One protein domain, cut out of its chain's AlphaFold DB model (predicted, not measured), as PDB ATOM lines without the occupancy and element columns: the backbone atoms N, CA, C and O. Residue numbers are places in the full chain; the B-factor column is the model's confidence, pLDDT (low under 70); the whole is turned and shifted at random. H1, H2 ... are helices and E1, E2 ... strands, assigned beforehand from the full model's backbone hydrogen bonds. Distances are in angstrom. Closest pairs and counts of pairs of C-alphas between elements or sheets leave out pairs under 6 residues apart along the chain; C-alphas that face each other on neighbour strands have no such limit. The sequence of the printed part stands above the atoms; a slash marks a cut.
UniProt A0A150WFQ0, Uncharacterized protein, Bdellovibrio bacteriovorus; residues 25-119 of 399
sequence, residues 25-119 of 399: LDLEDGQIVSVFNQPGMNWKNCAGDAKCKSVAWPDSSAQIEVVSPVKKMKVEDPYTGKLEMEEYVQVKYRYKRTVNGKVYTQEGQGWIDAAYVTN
ATOM      1  N   LEU A  25     258.844 156.881 391.407       91.31
ATOM      2  CA  LEU A  25     258.606 156.667 389.985       91.31
ATOM      3  C   LEU A  25     259.834 156.009 389.344       91.31
ATOM      4  O   LEU A  25     260.946 156.515 389.486       91.31
ATOM      5  N   ASP A  26     259.638 154.882 388.658       91.25
ATOM      6  CA  ASP A  26     260.682 154.184 387.892       91.25
ATOM      7  C   ASP A  26     260.803 154.825 386.499       91.25
ATOM      8  O   ASP A  26     260.274 154.317 385.512       91.25
ATOM      9  N   LEU A  27     261.432 156.003 386.455       88.69
ATOM     10  CA  LEU A  27     261.606 156.837 385.262       88.69
ATOM     11  C   LEU A  27     263.084 157.183 385.055       88.69
ATOM     12  O   LEU A  27     263.836 157.317 386.025       88.69
ATOM     13  N   GLU A  28     263.492 157.384 383.800       88.88
ATOM     14  CA  GLU A  28     264.804 157.964 383.504       88.88
ATOM     15  C   GLU A  28     264.851 159.460 383.846       88.88
ATOM     16  O   GLU A  28     263.823 160.133 383.955       88.88
ATOM     17  N   ASP A  29     266.061 160.002 383.984       82.00
ATOM     18  CA  ASP A  29     266.255 161.428 384.244       82.00
ATOM     19  C   ASP A  29     265.617 162.282 383.136       82.00
ATOM     20  O   ASP A  29     265.804 162.038 381.940       82.00
ATOM     21  N   GLY A  30     264.860 163.300 383.549       79.31
ATOM     22  CA  GLY A  30     264.141 164.207 382.652       79.31
ATOM     23  C   GLY A  30     262.811 163.669 382.119       79.31
ATOM     24  O   GLY A  30     262.058 164.445 381.532       79.31
ATOM     25  N   GLN A  31     262.485 162.391 382.350       85.88
ATOM     26  CA  GLN A  31     261.200 161.826 381.946       85.88
ATOM     27  C   GLN A  31     260.085 162.189 382.909       85.88
ATOM     28  O   GLN A  31     260.282 162.342 384.116       85.88
ATOM     29  N   ILE A  32     258.890 162.311 382.343       86.94
ATOM     30  CA  ILE A  32     257.705 162.760 383.057       86.94
ATOM     31  C   ILE A  32     256.576 161.774 382.785       86.94
ATOM     32  O   ILE A  32     256.435 161.256 381.680       86.94
ATOM     33  N   VAL A  33     255.738 161.531 383.782       88.50
ATOM     34  CA  VAL A  33     254.557 160.676 383.633       88.50
ATOM     35  C   VAL A  33     253.302 161.498 383.853       88.50
ATOM     36  O   VAL A  33     253.284 162.391 384.691       88.50
ATOM     37  N   SER A  34     252.248 161.230 383.084       89.25
ATOM     38  CA  SER A  34     250.976 161.935 383.254       89.25
ATOM     39  C   SER A  34     250.165 161.312 384.385       89.25
ATOM     40  O   SER A  34     249.930 160.106 384.398       89.25
ATOM     41  N   VAL A  35     249.702 162.155 385.304       89.69
ATOM     42  CA  VAL A  35     248.696 161.813 386.312       89.69
ATOM     43  C   VAL A  35     247.350 162.344 385.828       89.69
ATOM     44  O   VAL A  35     247.259 163.487 385.372       89.69
ATOM     45  N   PHE A  36     246.303 161.529 385.923       91.75
ATOM     46  CA  PHE A  36     244.964 161.839 385.418       91.75
ATOM     47  C   PHE A  36     243.949 162.002 386.550       91.75
ATOM     48  O   PHE A  36     244.106 161.454 387.637       91.75
ATOM     49  N   ASN A  37     242.869 162.739 386.305       91.06
ATOM     50  CA  ASN A  37     241.786 162.904 387.282       91.06
ATOM     51  C   ASN A  37     240.946 161.629 387.508       91.06
ATOM     52  O   ASN A  37     240.229 161.547 388.503       91.06
ATOM     53  N   GLN A  38     241.034 160.634 386.622       92.56
ATOM     54  CA  GLN A  38     240.273 159.384 386.689       92.56
ATOM     55  C   GLN A  38     241.143 158.176 386.271       92.56
ATOM     56  O   GLN A  38     242.076 158.346 385.481       92.56
ATOM     57  N   PRO A  39     240.883 156.962 386.800       92.50
ATOM     58  CA  PRO A  39     241.661 155.767 386.473       92.50
ATOM     59  C   PRO A  39     241.369 155.261 385.059       92.50
ATOM     60  O   PRO A  39     240.309 155.540 384.502       92.50
ATOM     61  N   GLY A  40     242.272 154.445 384.507       88.62
ATOM     62  CA  GLY A  40     242.090 153.860 383.173       88.62
ATOM     63  C   GLY A  40     242.325 154.849 382.031       88.62
ATOM     64  O   GLY A  40     241.924 154.589 380.899       88.62
ATOM     65  N   MET A  41     242.944 155.991 382.333       85.25
ATOM     66  CA  MET A  41     243.265 157.022 381.358       85.25
ATOM     67  C   MET A  41     244.735 156.955 380.977       85.25
ATOM     68  O   MET A  41     245.618 156.810 381.819       85.25
ATOM     69  N   ASN A  42     244.972 157.112 379.686       79.25
ATOM     70  CA  ASN A  42     246.255 157.319 379.059       79.25
ATOM     71  C   ASN A  42     246.151 158.525 378.115       79.25
ATOM     72  O   ASN A  42     245.092 159.107 377.895       79.25
ATOM     73  N   TRP A  43     247.274 158.927 377.541       73.50
ATOM     74  CA  TRP A  43     247.332 160.069 376.632       73.50
ATOM     75  C   TRP A  43     246.374 159.955 375.424       73.50
ATOM     76  O   TRP A  43     245.901 160.980 374.938       73.50
ATOM     77  N   LYS A  44     246.095 158.737 374.929       72.25
ATOM     78  CA  LYS A  44     245.308 158.501 373.710       72.25
ATOM     79  C   LYS A  44     243.822 158.604 374.008       72.25
ATOM     80  O   LYS A  44     243.118 159.343 373.329       72.25
ATOM     81  N   ASN A  45     243.344 157.886 375.023       75.00
ATOM     82  CA  ASN A  45     241.923 157.889 375.362       75.00
ATOM     83  C   ASN A  45     241.497 159.179 376.084       75.00
ATOM     84  O   ASN A  45     240.360 159.612 375.920       75.00
ATOM     85  N   CYS A  46     242.415 159.856 376.784       76.25
ATOM     86  CA  CYS A  46     242.120 161.125 377.441       76.25
ATOM     87  C   CYS A  46     241.847 162.257 376.441       76.25
ATOM     88  O   CYS A  46     241.008 163.111 376.699       76.25
ATOM     89  N   ALA A  47     242.506 162.252 375.274       66.50
ATOM     90  CA  ALA A  47     242.301 163.274 374.246       66.50
ATOM     91  C   ALA A  47     240.881 163.264 373.641       66.50
ATOM     92  O   ALA A  47     240.446 164.278 373.098       66.50
ATOM     93  N   GLY A  48     240.167 162.134 373.727       63.47
ATOM     94  CA  GLY A  48     238.803 161.973 373.213       63.47
ATOM     95  C   GLY A  48     237.694 162.139 374.257       63.47
ATOM     96  O   GLY A  48     236.524 162.158 373.883       63.47
ATOM     97  N   ASP A  49     238.027 162.259 375.546       72.62
ATOM     98  CA  ASP A  49     237.055 162.370 376.638       72.62
ATOM     99  C   ASP A  49     237.101 163.770 377.264       72.62
ATOM    100  O   ASP A  49     238.046 164.125 377.966       72.62
ATOM    101  N   ALA A  50     236.037 164.557 377.074       75.75
ATOM    102  CA  ALA A  50     235.910 165.905 377.637       75.75
ATOM    103  C   ALA A  50     235.958 165.943 379.181       75.75
ATOM    104  O   ALA A  50     236.200 167.000 379.770       75.75
ATOM    105  N   LYS A  51     235.718 164.806 379.849       81.25
ATOM    106  CA  LYS A  51     235.816 164.665 381.308       81.25
ATOM    107  C   LYS A  51     237.216 164.255 381.767       81.25
ATOM    108  O   LYS A  51     237.514 164.384 382.958       81.25
ATOM    109  N   CYS A  52     238.084 163.819 380.856       80.00
ATOM    110  CA  CYS A  52     239.456 163.471 381.177       80.00
ATOM    111  C   CYS A  52     240.358 164.707 381.206       80.00
ATOM    112  O   CYS A  52     240.365 165.530 380.292       80.00
ATOM    113  N   LYS A  53     241.153 164.836 382.271       81.56
ATOM    114  CA  LYS A  53     242.173 165.879 382.404       81.56
ATOM    115  C   LYS A  53     243.457 165.274 382.954       81.56
ATOM    116  O   LYS A  53     243.433 164.581 383.972       81.56
ATOM    117  N   SER A  54     244.583 165.578 382.310       84.62
ATOM    118  CA  SER A  54     245.890 165.404 382.944       84.62
ATOM    119  C   SER A  54     246.050 166.498 383.997       84.62
ATOM    120  O   SER A  54     245.951 167.684 383.684       84.62
ATOM    121  N   VAL A  55     246.206 166.091 385.254       85.50
ATOM    122  CA  VAL A  55     246.241 166.987 386.419       85.50
ATOM    123  C   VAL A  55     247.661 167.270 386.899       85.50
ATOM    124  O   VAL A  55     247.876 168.254 387.602       85.50
ATOM    125  N   ALA A  56     248.631 166.434 386.514       86.81
ATOM    126  CA  ALA A  56     250.040 166.642 386.824       86.81
ATOM    127  C   ALA A  56     250.983 165.844 385.922       86.81
ATOM    128  O   ALA A  56     250.584 164.889 385.252       86.81
ATOM    129  N   TRP A  57     252.259 166.235 385.981       89.31
ATOM    130  CA  TRP A  57     253.376 165.634 385.255       89.31
ATOM    131  C   TRP A  57     254.612 165.465 386.161       89.31
ATOM    132  O   TRP A  57     255.605 166.179 385.973       89.31
ATOM    133  N   PRO A  58     254.566 164.613 387.198       91.12
ATOM    134  CA  PRO A  58     255.733 164.336 388.034       91.12
ATOM    135  C   PRO A  58     256.865 163.652 387.247       91.12
ATOM    136  O   PRO A  58     256.624 162.949 386.264       91.12
ATOM    137  N   ASP A  59     258.096 163.859 387.711       90.31
ATOM    138  CA  ASP A  59     259.316 163.165 387.276       90.31
ATOM    139  C   ASP A  59     259.850 162.248 388.396       90.31
ATOM    140  O   ASP A  59     259.259 162.161 389.477       90.31
ATOM    141  N   SER A  60     260.984 161.576 388.176       89.25
ATOM    142  CA  SER A  60     261.611 160.679 389.165       89.25
ATOM    143  C   SER A  60     262.008 161.352 390.491       89.25
ATOM    144  O   SER A  60     262.254 160.656 391.482       89.25
ATOM    145  N   SER A  61     262.060 162.688 390.546       88.25
ATOM    146  CA  SER A  61     262.373 163.462 391.754       88.25
ATOM    147  C   SER A  61     261.139 163.821 392.589       88.25
ATOM    148  O   SER A  61     261.277 164.284 393.726       88.25
ATOM    149  N   ALA A  62     259.934 163.598 392.053       91.25
ATOM    150  CA  ALA A  62     258.686 163.895 392.736       91.25
ATOM    151  C   ALA A  62     258.512 163.066 394.018       91.25
ATOM    152  O   ALA A  62     258.846 161.882 394.084       91.25
ATOM    153  N   GLN A  63     257.925 163.683 395.041       93.38
ATOM    154  CA  GLN A  63     257.449 162.966 396.220       93.38
ATOM    155  C   GLN A  63     256.113 162.316 395.868       93.38
ATOM    156  O   GLN A  63     255.161 163.032 395.553       93.38
ATOM    157  N   ILE A  64     256.057 160.984 395.911       95.19
ATOM    158  CA  ILE A  64     254.861 160.205 395.588       95.19
ATOM    159  C   ILE A  64     254.421 159.395 396.807       95.19
ATOM    160  O   ILE A  64     255.221 158.712 397.449       95.19
ATOM    161  N   GLU A  65     253.125 159.443 397.091       94.88
ATOM    162  CA  GLU A  65     252.456 158.626 398.099       94.88
ATOM    163  C   GLU A  65     251.272 157.902 397.454       94.88
ATOM    164  O   GLU A  65     250.408 158.540 396.859       94.88
ATOM    165  N   VAL A  66     251.224 156.572 397.555       94.50
ATOM    166  CA  VAL A  66     250.086 155.775 397.070       94.50
ATOM    167  C   VAL A  66     248.981 155.811 398.120       94.50
ATOM    168  O   VAL A  66     249.195 155.381 399.252       94.50
ATOM    169  N   VAL A  67     247.802 156.308 397.741       94.06
ATOM    170  CA  VAL A  67     246.657 156.512 398.651       94.06
ATOM    171  C   VAL A  67     245.461 155.613 398.357       94.06
ATOM    172  O   VAL A  67     244.448 155.703 399.046       94.06
ATOM    173  N   SER A  68     245.552 154.739 397.354       92.69
ATOM    174  CA  SER A  68     244.502 153.762 397.057       92.69
ATOM    175  C   SER A  68     245.055 152.350 396.883       92.69
ATOM    176  O   SER A  68     246.205 152.175 396.474       92.69
ATOM    177  N   PRO A  69     244.208 151.322 397.068       90.81
ATOM    178  CA  PRO A  69     244.458 150.006 396.501       90.81
ATOM    179  C   PRO A  69     244.618 150.073 394.977       90.81
ATOM    180  O   PRO A  69     244.150 151.011 394.321       90.81
ATOM    181  N   VAL A  70     245.242 149.040 394.412       93.62
ATOM    182  CA  VAL A  70     245.338 148.863 392.960       93.62
ATOM    183  C   VAL A  70     243.943 148.653 392.374       93.62
ATOM    184  O   VAL A  70     243.196 147.774 392.806       93.62
ATOM    185  N   LYS A  71     243.605 149.438 391.352       94.69
ATOM    186  CA  LYS A  71     242.367 149.334 390.587       94.69
ATOM    187  C   LYS A  71     242.664 148.808 389.189       94.69
ATOM    188  O   LYS A  71     243.418 149.418 388.437       94.69
ATOM    189  N   LYS A  72     242.043 147.686 388.829       95.00
ATOM    190  CA  LYS A  72     242.158 147.099 387.491       95.00
ATOM    191  C   LYS A  72     241.150 147.742 386.542       95.00
ATOM    192  O   LYS A  72     239.962 147.783 386.853       95.00
ATOM    193  N   MET A  73     241.609 148.218 385.393       94.06
ATOM    194  CA  MET A  73     240.800 148.904 384.386       94.06
ATOM    195  C   MET A  73     241.001 148.249 383.022       94.06
ATOM    196  O   MET A  73     242.120 147.880 382.680       94.06
ATOM    197  N   LYS A  74     239.928 148.120 382.233       91.75
ATOM    198  CA  LYS A  74     240.049 147.801 380.804       91.75
ATOM    199  C   LYS A  74     240.391 149.080 380.057       91.75
ATOM    200  O   LYS A  74     239.605 150.023 380.097       91.75
ATOM    201  N   VAL A  75     241.535 149.098 379.392       88.75
ATOM    202  CA  VAL A  75     242.037 150.256 378.650       88.75
ATOM    203  C   VAL A  75     242.391 149.807 377.241       88.75
ATOM    204  O   VAL A  75     242.922 148.718 377.049       88.75
ATOM    205  N   GLU A  76     242.057 150.617 376.239       84.31
ATOM    206  CA  GLU A  76     242.518 150.368 374.875       84.31
ATOM    207  C   GLU A  76     244.020 150.642 374.800       84.31
ATOM    208  O   GLU A  76     244.465 151.770 375.044       84.31
ATOM    209  N   ASP A  77     244.799 149.621 374.450       80.75
ATOM    210  CA  ASP A  77     246.217 149.804 374.212       80.75
ATOM    211  C   ASP A  77     246.406 150.655 372.942       80.75
ATOM    212  O   ASP A  77     245.933 150.282 371.857       80.75
ATOM    213  N   PRO A  78     247.132 151.783 373.038       74.12
ATOM    214  CA  PRO A  78     247.269 152.714 371.933       74.12
ATOM    215  C   PRO A  78     247.917 152.123 370.673       74.12
ATOM    216  O   PRO A  78     247.628 152.624 369.586       74.12
ATOM    217  N   TYR A  79     248.730 151.070 370.803       76.50
ATOM    218  CA  TYR A  79     249.527 150.482 369.725       76.50
ATOM    219  C   TYR A  79     248.824 149.353 368.951       76.50
ATOM    220  O   TYR A  79     249.128 149.155 367.779       76.50
ATOM    221  N   THR A  80     247.900 148.604 369.565       75.00
ATOM    222  CA  THR A  80     247.162 147.502 368.893       75.00
ATOM    223  C   THR A  80     245.682 147.799 368.760       75.00
ATOM    224  O   THR A  80     245.004 147.098 368.012       75.00
ATOM    225  N   GLY A  81     245.160 148.773 369.511       77.25
ATOM    226  CA  GLY A  81     243.725 149.017 369.618       77.25
ATOM    227  C   GLY A  81     242.965 147.915 370.363       77.25
ATOM    228  O   GLY A  81     241.739 147.892 370.334       77.25
ATOM    229  N   LYS A  82     243.660 146.964 371.006       84.00
ATOM    230  CA  LYS A  82     243.022 145.908 371.806       84.00
ATOM    231  C   LYS A  82     242.752 146.416 373.219       84.00
ATOM    232  O   LYS A  82     243.548 147.167 373.772       84.00
ATOM    233  N   LEU A  83     241.643 145.978 373.812       86.81
ATOM    234  CA  LEU A  83     241.351 146.233 375.222       86.81
ATOM    235  C   LEU A  83     242.189 145.303 376.099       86.81
ATOM    236  O   LEU A  83     242.074 144.082 375.996       86.81
ATOM    237  N   GLU A  84     242.982 145.884 376.989       86.75
ATOM    238  CA  GLU A  84     243.854 145.172 377.916       86.75
ATOM    239  C   GLU A  84     243.518 145.552 379.364       86.75
ATOM    240  O   GLU A  84     243.030 146.648 379.652       86.75
ATOM    241  N   MET A  85     243.717 144.607 380.284       90.56
ATOM    242  CA  MET A  85     243.568 144.869 381.714       90.56
ATOM    243  C   MET A  85     244.847 145.519 382.235       90.56
ATOM    244  O   MET A  85     245.896 144.882 382.285       90.56
ATOM    245  N   GLU A  86     244.737 146.762 382.677       91.00
ATOM    246  CA  GLU A  86     245.826 147.533 383.264       91.00
ATOM    247  C   GLU A  86     245.537 147.874 384.728       91.00
ATOM    248  O   GLU A  86     244.389 147.866 385.178       91.00
ATOM    249  N   GLU A  87     246.586 148.158 385.488       93.81
ATOM    250  CA  GLU A  87     246.520 148.423 386.921       93.81
ATOM    251  C   GLU A  87     246.813 149.895 387.186       93.81
ATOM    252  O   GLU A  87     247.807 150.428 386.714       93.81
ATOM    253  N   TYR A  88     245.951 150.552 387.955       94.88
ATOM    254  CA  TYR A  88     246.069 151.966 388.295       94.88
ATOM    255  C   TYR A  88     246.056 152.144 389.806       94.88
ATOM    256  O   TYR A  88     245.348 151.434 390.522       94.88
ATOM    257  N   VAL A  89     246.799 153.129 390.288       95.31
ATOM    258  CA  VAL A  89     246.782 153.556 391.690       95.31
ATOM    259  C   VAL A  89     246.534 155.052 391.762       95.31
ATOM    260  O   VAL A  89     246.949 155.809 390.880       95.31
ATOM    261  N   GLN A  90     245.842 155.486 392.808       96.12
ATOM    262  CA  GLN A  90     245.726 156.892 393.135       96.12
ATOM    263  C   GLN A  90     246.949 157.307 393.947       96.12
ATOM    264  O   GLN A  90     247.326 156.639 394.915       96.12
ATOM    265  N   VAL A  91     247.561 158.418 393.555       95.81
ATOM    266  CA  VAL A  91     248.751 158.966 394.191       95.81
ATOM    267  C   VAL A  91     248.529 160.404 394.633       95.81
ATOM    268  O   VAL A  91     247.908 161.192 393.919       95.81
ATOM    269  N   LYS A  92     249.079 160.753 395.795       96.31
ATOM    270  CA  LYS A  92     249.438 162.126 396.151       96.31
ATOM    271  C   LYS A  92     250.806 162.426 395.556       96.31
ATOM    272  O   LYS A  92     251.721 161.613 395.677       96.31
ATOM    273  N   TYR A  93     250.942 163.585 394.926       95.06
ATOM    274  CA  TYR A  93     252.206 164.030 394.350       95.06
ATOM    275  C   TYR A  93     252.599 165.399 394.892       95.06
ATOM    276  O   TYR A  93     251.744 166.246 395.153       95.06
ATOM    277  N   ARG A  94     253.909 165.627 395.003       94.94
ATOM    278  CA  ARG A  94     254.493 166.947 395.239       94.94
ATOM    279  C   ARG A  94     255.820 167.081 394.508       94.94
ATOM    280  O   ARG A  94     256.731 166.284 394.725       94.94
ATOM    281  N   TYR A  95     255.951 168.090 393.658       92.38
ATOM    282  CA  TYR A  95     257.186 168.360 392.921       92.38
ATOM    283  C   TYR A  95     257.327 169.847 392.594       92.38
ATOM    284  O   TYR A  95     256.364 170.611 392.658       92.38
ATOM    285  N   LYS A  96     258.546 170.274 392.264       89.12
ATOM    286  CA  LYS A  96     258.833 171.646 391.837       89.12
ATOM    287  C   LYS A  96     259.116 171.657 390.342       89.12
ATOM    288  O   LYS A  96     259.827 170.788 389.853       89.12
ATOM    289  N   ARG A  97     258.611 172.657 389.622       81.31
ATOM    290  CA  ARG A  97     258.993 172.910 388.230       81.31
ATOM    291  C   ARG A  97     259.317 174.360 387.985       81.31
ATOM    292  O   ARG A  97     258.607 175.248 388.443       81.31
ATOM    293  N   THR A  98     260.342 174.577 387.179       80.88
ATOM    294  CA  THR A  98     260.669 175.896 386.654       80.88
ATOM    295  C   THR A  98     259.948 176.090 385.327       80.88
ATOM    296  O   THR A  98     260.188 175.349 384.379       80.88
ATOM    297  N   VAL A  99     259.069 177.087 385.251       76.75
ATOM    298  CA  VAL A  99     258.404 177.509 384.013       76.75
ATOM    299  C   VAL A  99     258.707 178.989 383.823       76.75
ATOM    300  O   VAL A  99     258.428 179.792 384.713       76.75
ATOM    301  N   ASN A 100     259.319 179.348 382.692       78.50
ATOM    302  CA  ASN A 100     259.739 180.723 382.381       78.50
ATOM    303  C   ASN A 100     260.588 181.366 383.499       78.50
ATOM    304  O   ASN A 100     260.358 182.504 383.894       78.50
ATOM    305  N   GLY A 101     261.528 180.605 384.069       82.50
ATOM    306  CA  GLY A 101     262.420 181.072 385.140       82.50
ATOM    307  C   GLY A 101     261.796 181.137 386.541       82.50
ATOM    308  O   GLY A 101     262.518 181.352 387.509       82.50
ATOM    309  N   LYS A 102     260.487 180.895 386.688       82.69
ATOM    310  CA  LYS A 102     259.805 180.878 387.989       82.69
ATOM    311  C   LYS A 102     259.562 179.448 388.461       82.69
ATOM    312  O   LYS A 102     259.080 178.613 387.699       82.69
ATOM    313  N   VAL A 103     259.894 179.173 389.722       87.44
ATOM    314  CA  VAL A 103     259.686 177.866 390.356       87.44
ATOM    315  C   VAL A 103     258.267 177.788 390.916       87.44
ATOM    316  O   VAL A 103     257.877 178.603 391.750       87.44
ATOM    317  N   TYR A 104     257.514 176.786 390.480       84.12
ATOM    318  CA  TYR A 104     256.175 176.464 390.956       84.12
ATOM    319  C   TYR A 104     256.211 175.134 391.698       84.12
ATOM    320  O   TYR A 104     256.730 174.145 391.176       84.12
ATOM    321  N   THR A 105     255.639 175.102 392.896       90.88
ATOM    322  CA  THR A 105     255.342 173.845 393.590       90.88
ATOM    323  C   THR A 105     253.994 173.344 393.092       90.88
ATOM    324  O   THR A 105     253.005 174.066 393.162       90.88
ATOM    325  N   GLN A 106     253.973 172.126 392.568       90.19
ATOM    326  CA  GLN A 106     252.768 171.422 392.150       90.19
ATOM    327  C   GLN A 106     252.474 170.337 393.176       90.19
ATOM    328  O   GLN A 106     253.343 169.515 393.475       90.19
ATOM    329  N   GLU A 107     251.259 170.340 393.708       94.81
ATOM    330  CA  GLU A 107     250.780 169.339 394.653       94.81
ATOM    331  C   GLU A 107     249.321 168.996 394.374       94.81
ATOM    332  O   GLU A 107     248.559 169.825 393.878       94.81
ATOM    333  N   GLY A 108     248.942 167.750 394.636       94.56
ATOM    334  CA  GLY A 108     247.593 167.285 394.353       94.56
ATOM    335  C   GLY A 108     247.470 165.773 394.399       94.56
ATOM    336  O   GLY A 108     248.325 165.073 394.947       94.56
ATOM    337  N   GLN A 109     246.369 165.282 393.835       96.31
ATOM    338  CA  GLN A 109     246.051 163.862 393.756       96.31
ATOM    339  C   GLN A 109     245.527 163.490 392.377       96.31
ATOM    340  O   GLN A 109     244.838 164.276 391.728       96.31
ATOM    341  N   GLY A 110     245.801 162.261 391.959       95.38
ATOM    342  CA  GLY A 110     245.216 161.692 390.755       95.38
ATOM    343  C   GLY A 110     245.656 160.255 390.535       95.38
ATOM    344  O   GLY A 110     246.264 159.642 391.405       95.38
ATOM    345  N   TRP A 111     245.320 159.711 389.377       95.50
ATOM    346  CA  TRP A 111     245.535 158.324 389.003       95.50
ATOM    347  C   TRP A 111     246.701 158.189 388.036       95.50
ATOM    348  O   TRP A 111     246.845 158.977 387.102       95.50
ATOM    349  N   ILE A 112     247.509 157.160 388.254       93.81
ATOM    350  CA  ILE A 112     248.659 156.800 387.427       93.81
ATOM    351  C   ILE A 112     248.649 155.288 387.183       93.81
ATOM    352  O   ILE A 112     248.152 154.529 388.019       93.81
ATOM    353  N   ASP A 113     249.181 154.851 386.040       92.88
ATOM    354  CA  ASP A 113     249.443 153.432 385.786       92.88
ATOM    355  C   ASP A 113     250.458 152.919 386.824       92.88
ATOM    356  O   ASP A 113     251.549 153.476 386.993       92.88
ATOM    357  N   ALA A 114     250.085 151.856 387.536       93.19
ATOM    358  CA  ALA A 114     250.884 151.236 388.585       93.19
ATOM    359  C   ALA A 114     252.240 150.731 388.067       93.19
ATOM    360  O   ALA A 114     253.173 150.576 388.852       93.19
ATOM    361  N   ALA A 115     252.377 150.528 386.753       91.62
ATOM    362  CA  ALA A 115     253.627 150.212 386.071       91.62
ATOM    363  C   ALA A 115     254.781 151.169 386.383       91.62
ATOM    364  O   ALA A 115     255.925 150.725 386.456       91.62
ATOM    365  N   TYR A 116     254.477 152.457 386.552       91.31
ATOM    366  CA  TYR A 116     255.478 153.494 386.794       91.31
ATOM    367  C   TYR A 116     255.852 153.626 388.266       91.31
ATOM    368  O   TYR A 116     256.792 154.346 388.591       91.31
ATOM    369  N   VAL A 117     255.114 152.978 389.164       92.25
ATOM    370  CA  VAL A 117     255.243 153.167 390.605       92.25
ATOM    371  C   VAL A 117     256.040 152.000 391.191       92.25
ATOM    372  O   VAL A 117     255.858 150.844 390.817       92.25
ATOM    373  N   THR A 118     256.942 152.283 392.128       90.75
ATOM    374  CA  THR A 118     257.776 151.275 392.803       90.75
ATOM    375  C   THR A 118     257.954 151.596 394.286       90.75
ATOM    376  O   THR A 118     257.984 152.758 394.690       90.75
ATOM    377  N   ASN A 119     258.086 150.552 395.108       87.94
ATOM    378  CA  ASN A 119     258.333 150.663 396.552       87.94
ATOM    379  C   ASN A 119     259.777 151.066 396.886       87.94
ATOM    380  O   ASN A 119     260.059 151.537 397.983       87.94
TER     381      ASN A 119
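What this domain is: This is residues 25 to 119 of the 399 residues of an uncharacterized protein of Bdellovibrio bacteriovorus (UniProt A0A150WFQ0). Long E4 arches through a twisted antiparallel sheet, with E5 folded back along one side and short E2 and E3 along the other; E1 and tiny H1 lie on the arch's hollow side. The 95 printed residues run H1, E1, E2, E3, E4, E5, mostly strand, under half in named elements. The whole is compact, radius of gyration of the C-alphas 13.6 A, spanning 42 by 29 by 24 A.

How they stand to each other: Start at H1, residues 43 to 46, too short for an O i to N i+4 pair; its one O i to N i+3 pair is not within range. E1, residues 54 to 56, pairs with residues 35 to 36. At E2, residues 63 to 66, and E4, residues 83 to 99, find N 65 and O 92, 2.9 A. E3, residues 71 to 76, forms a hairpin with E4: N 73 and O 86, 2.8 A. E5, residues 102 to 113, closes the meander E3 E4 E5, antiparallel neighbours in turn: N 91 and O 110, 2.8 A. The closest C-alphas of E1 and E5, Val 55 and Gly 110, are 6.9 A apart.

Where its parts are: Find C-alpha 43 at (247.332, 160.069, 376.632). E4 spans 36.7 A and bends by 84 degrees at residue 96; E5 spans 29.4 A, ending at C-alpha 113, (249.443, 153.432, 385.786).

The domain as a whole: Residues 98 to 103 stand free. The printed part has no cut and no long link between named elements; residues 47 to 48 are under pLDDT 70.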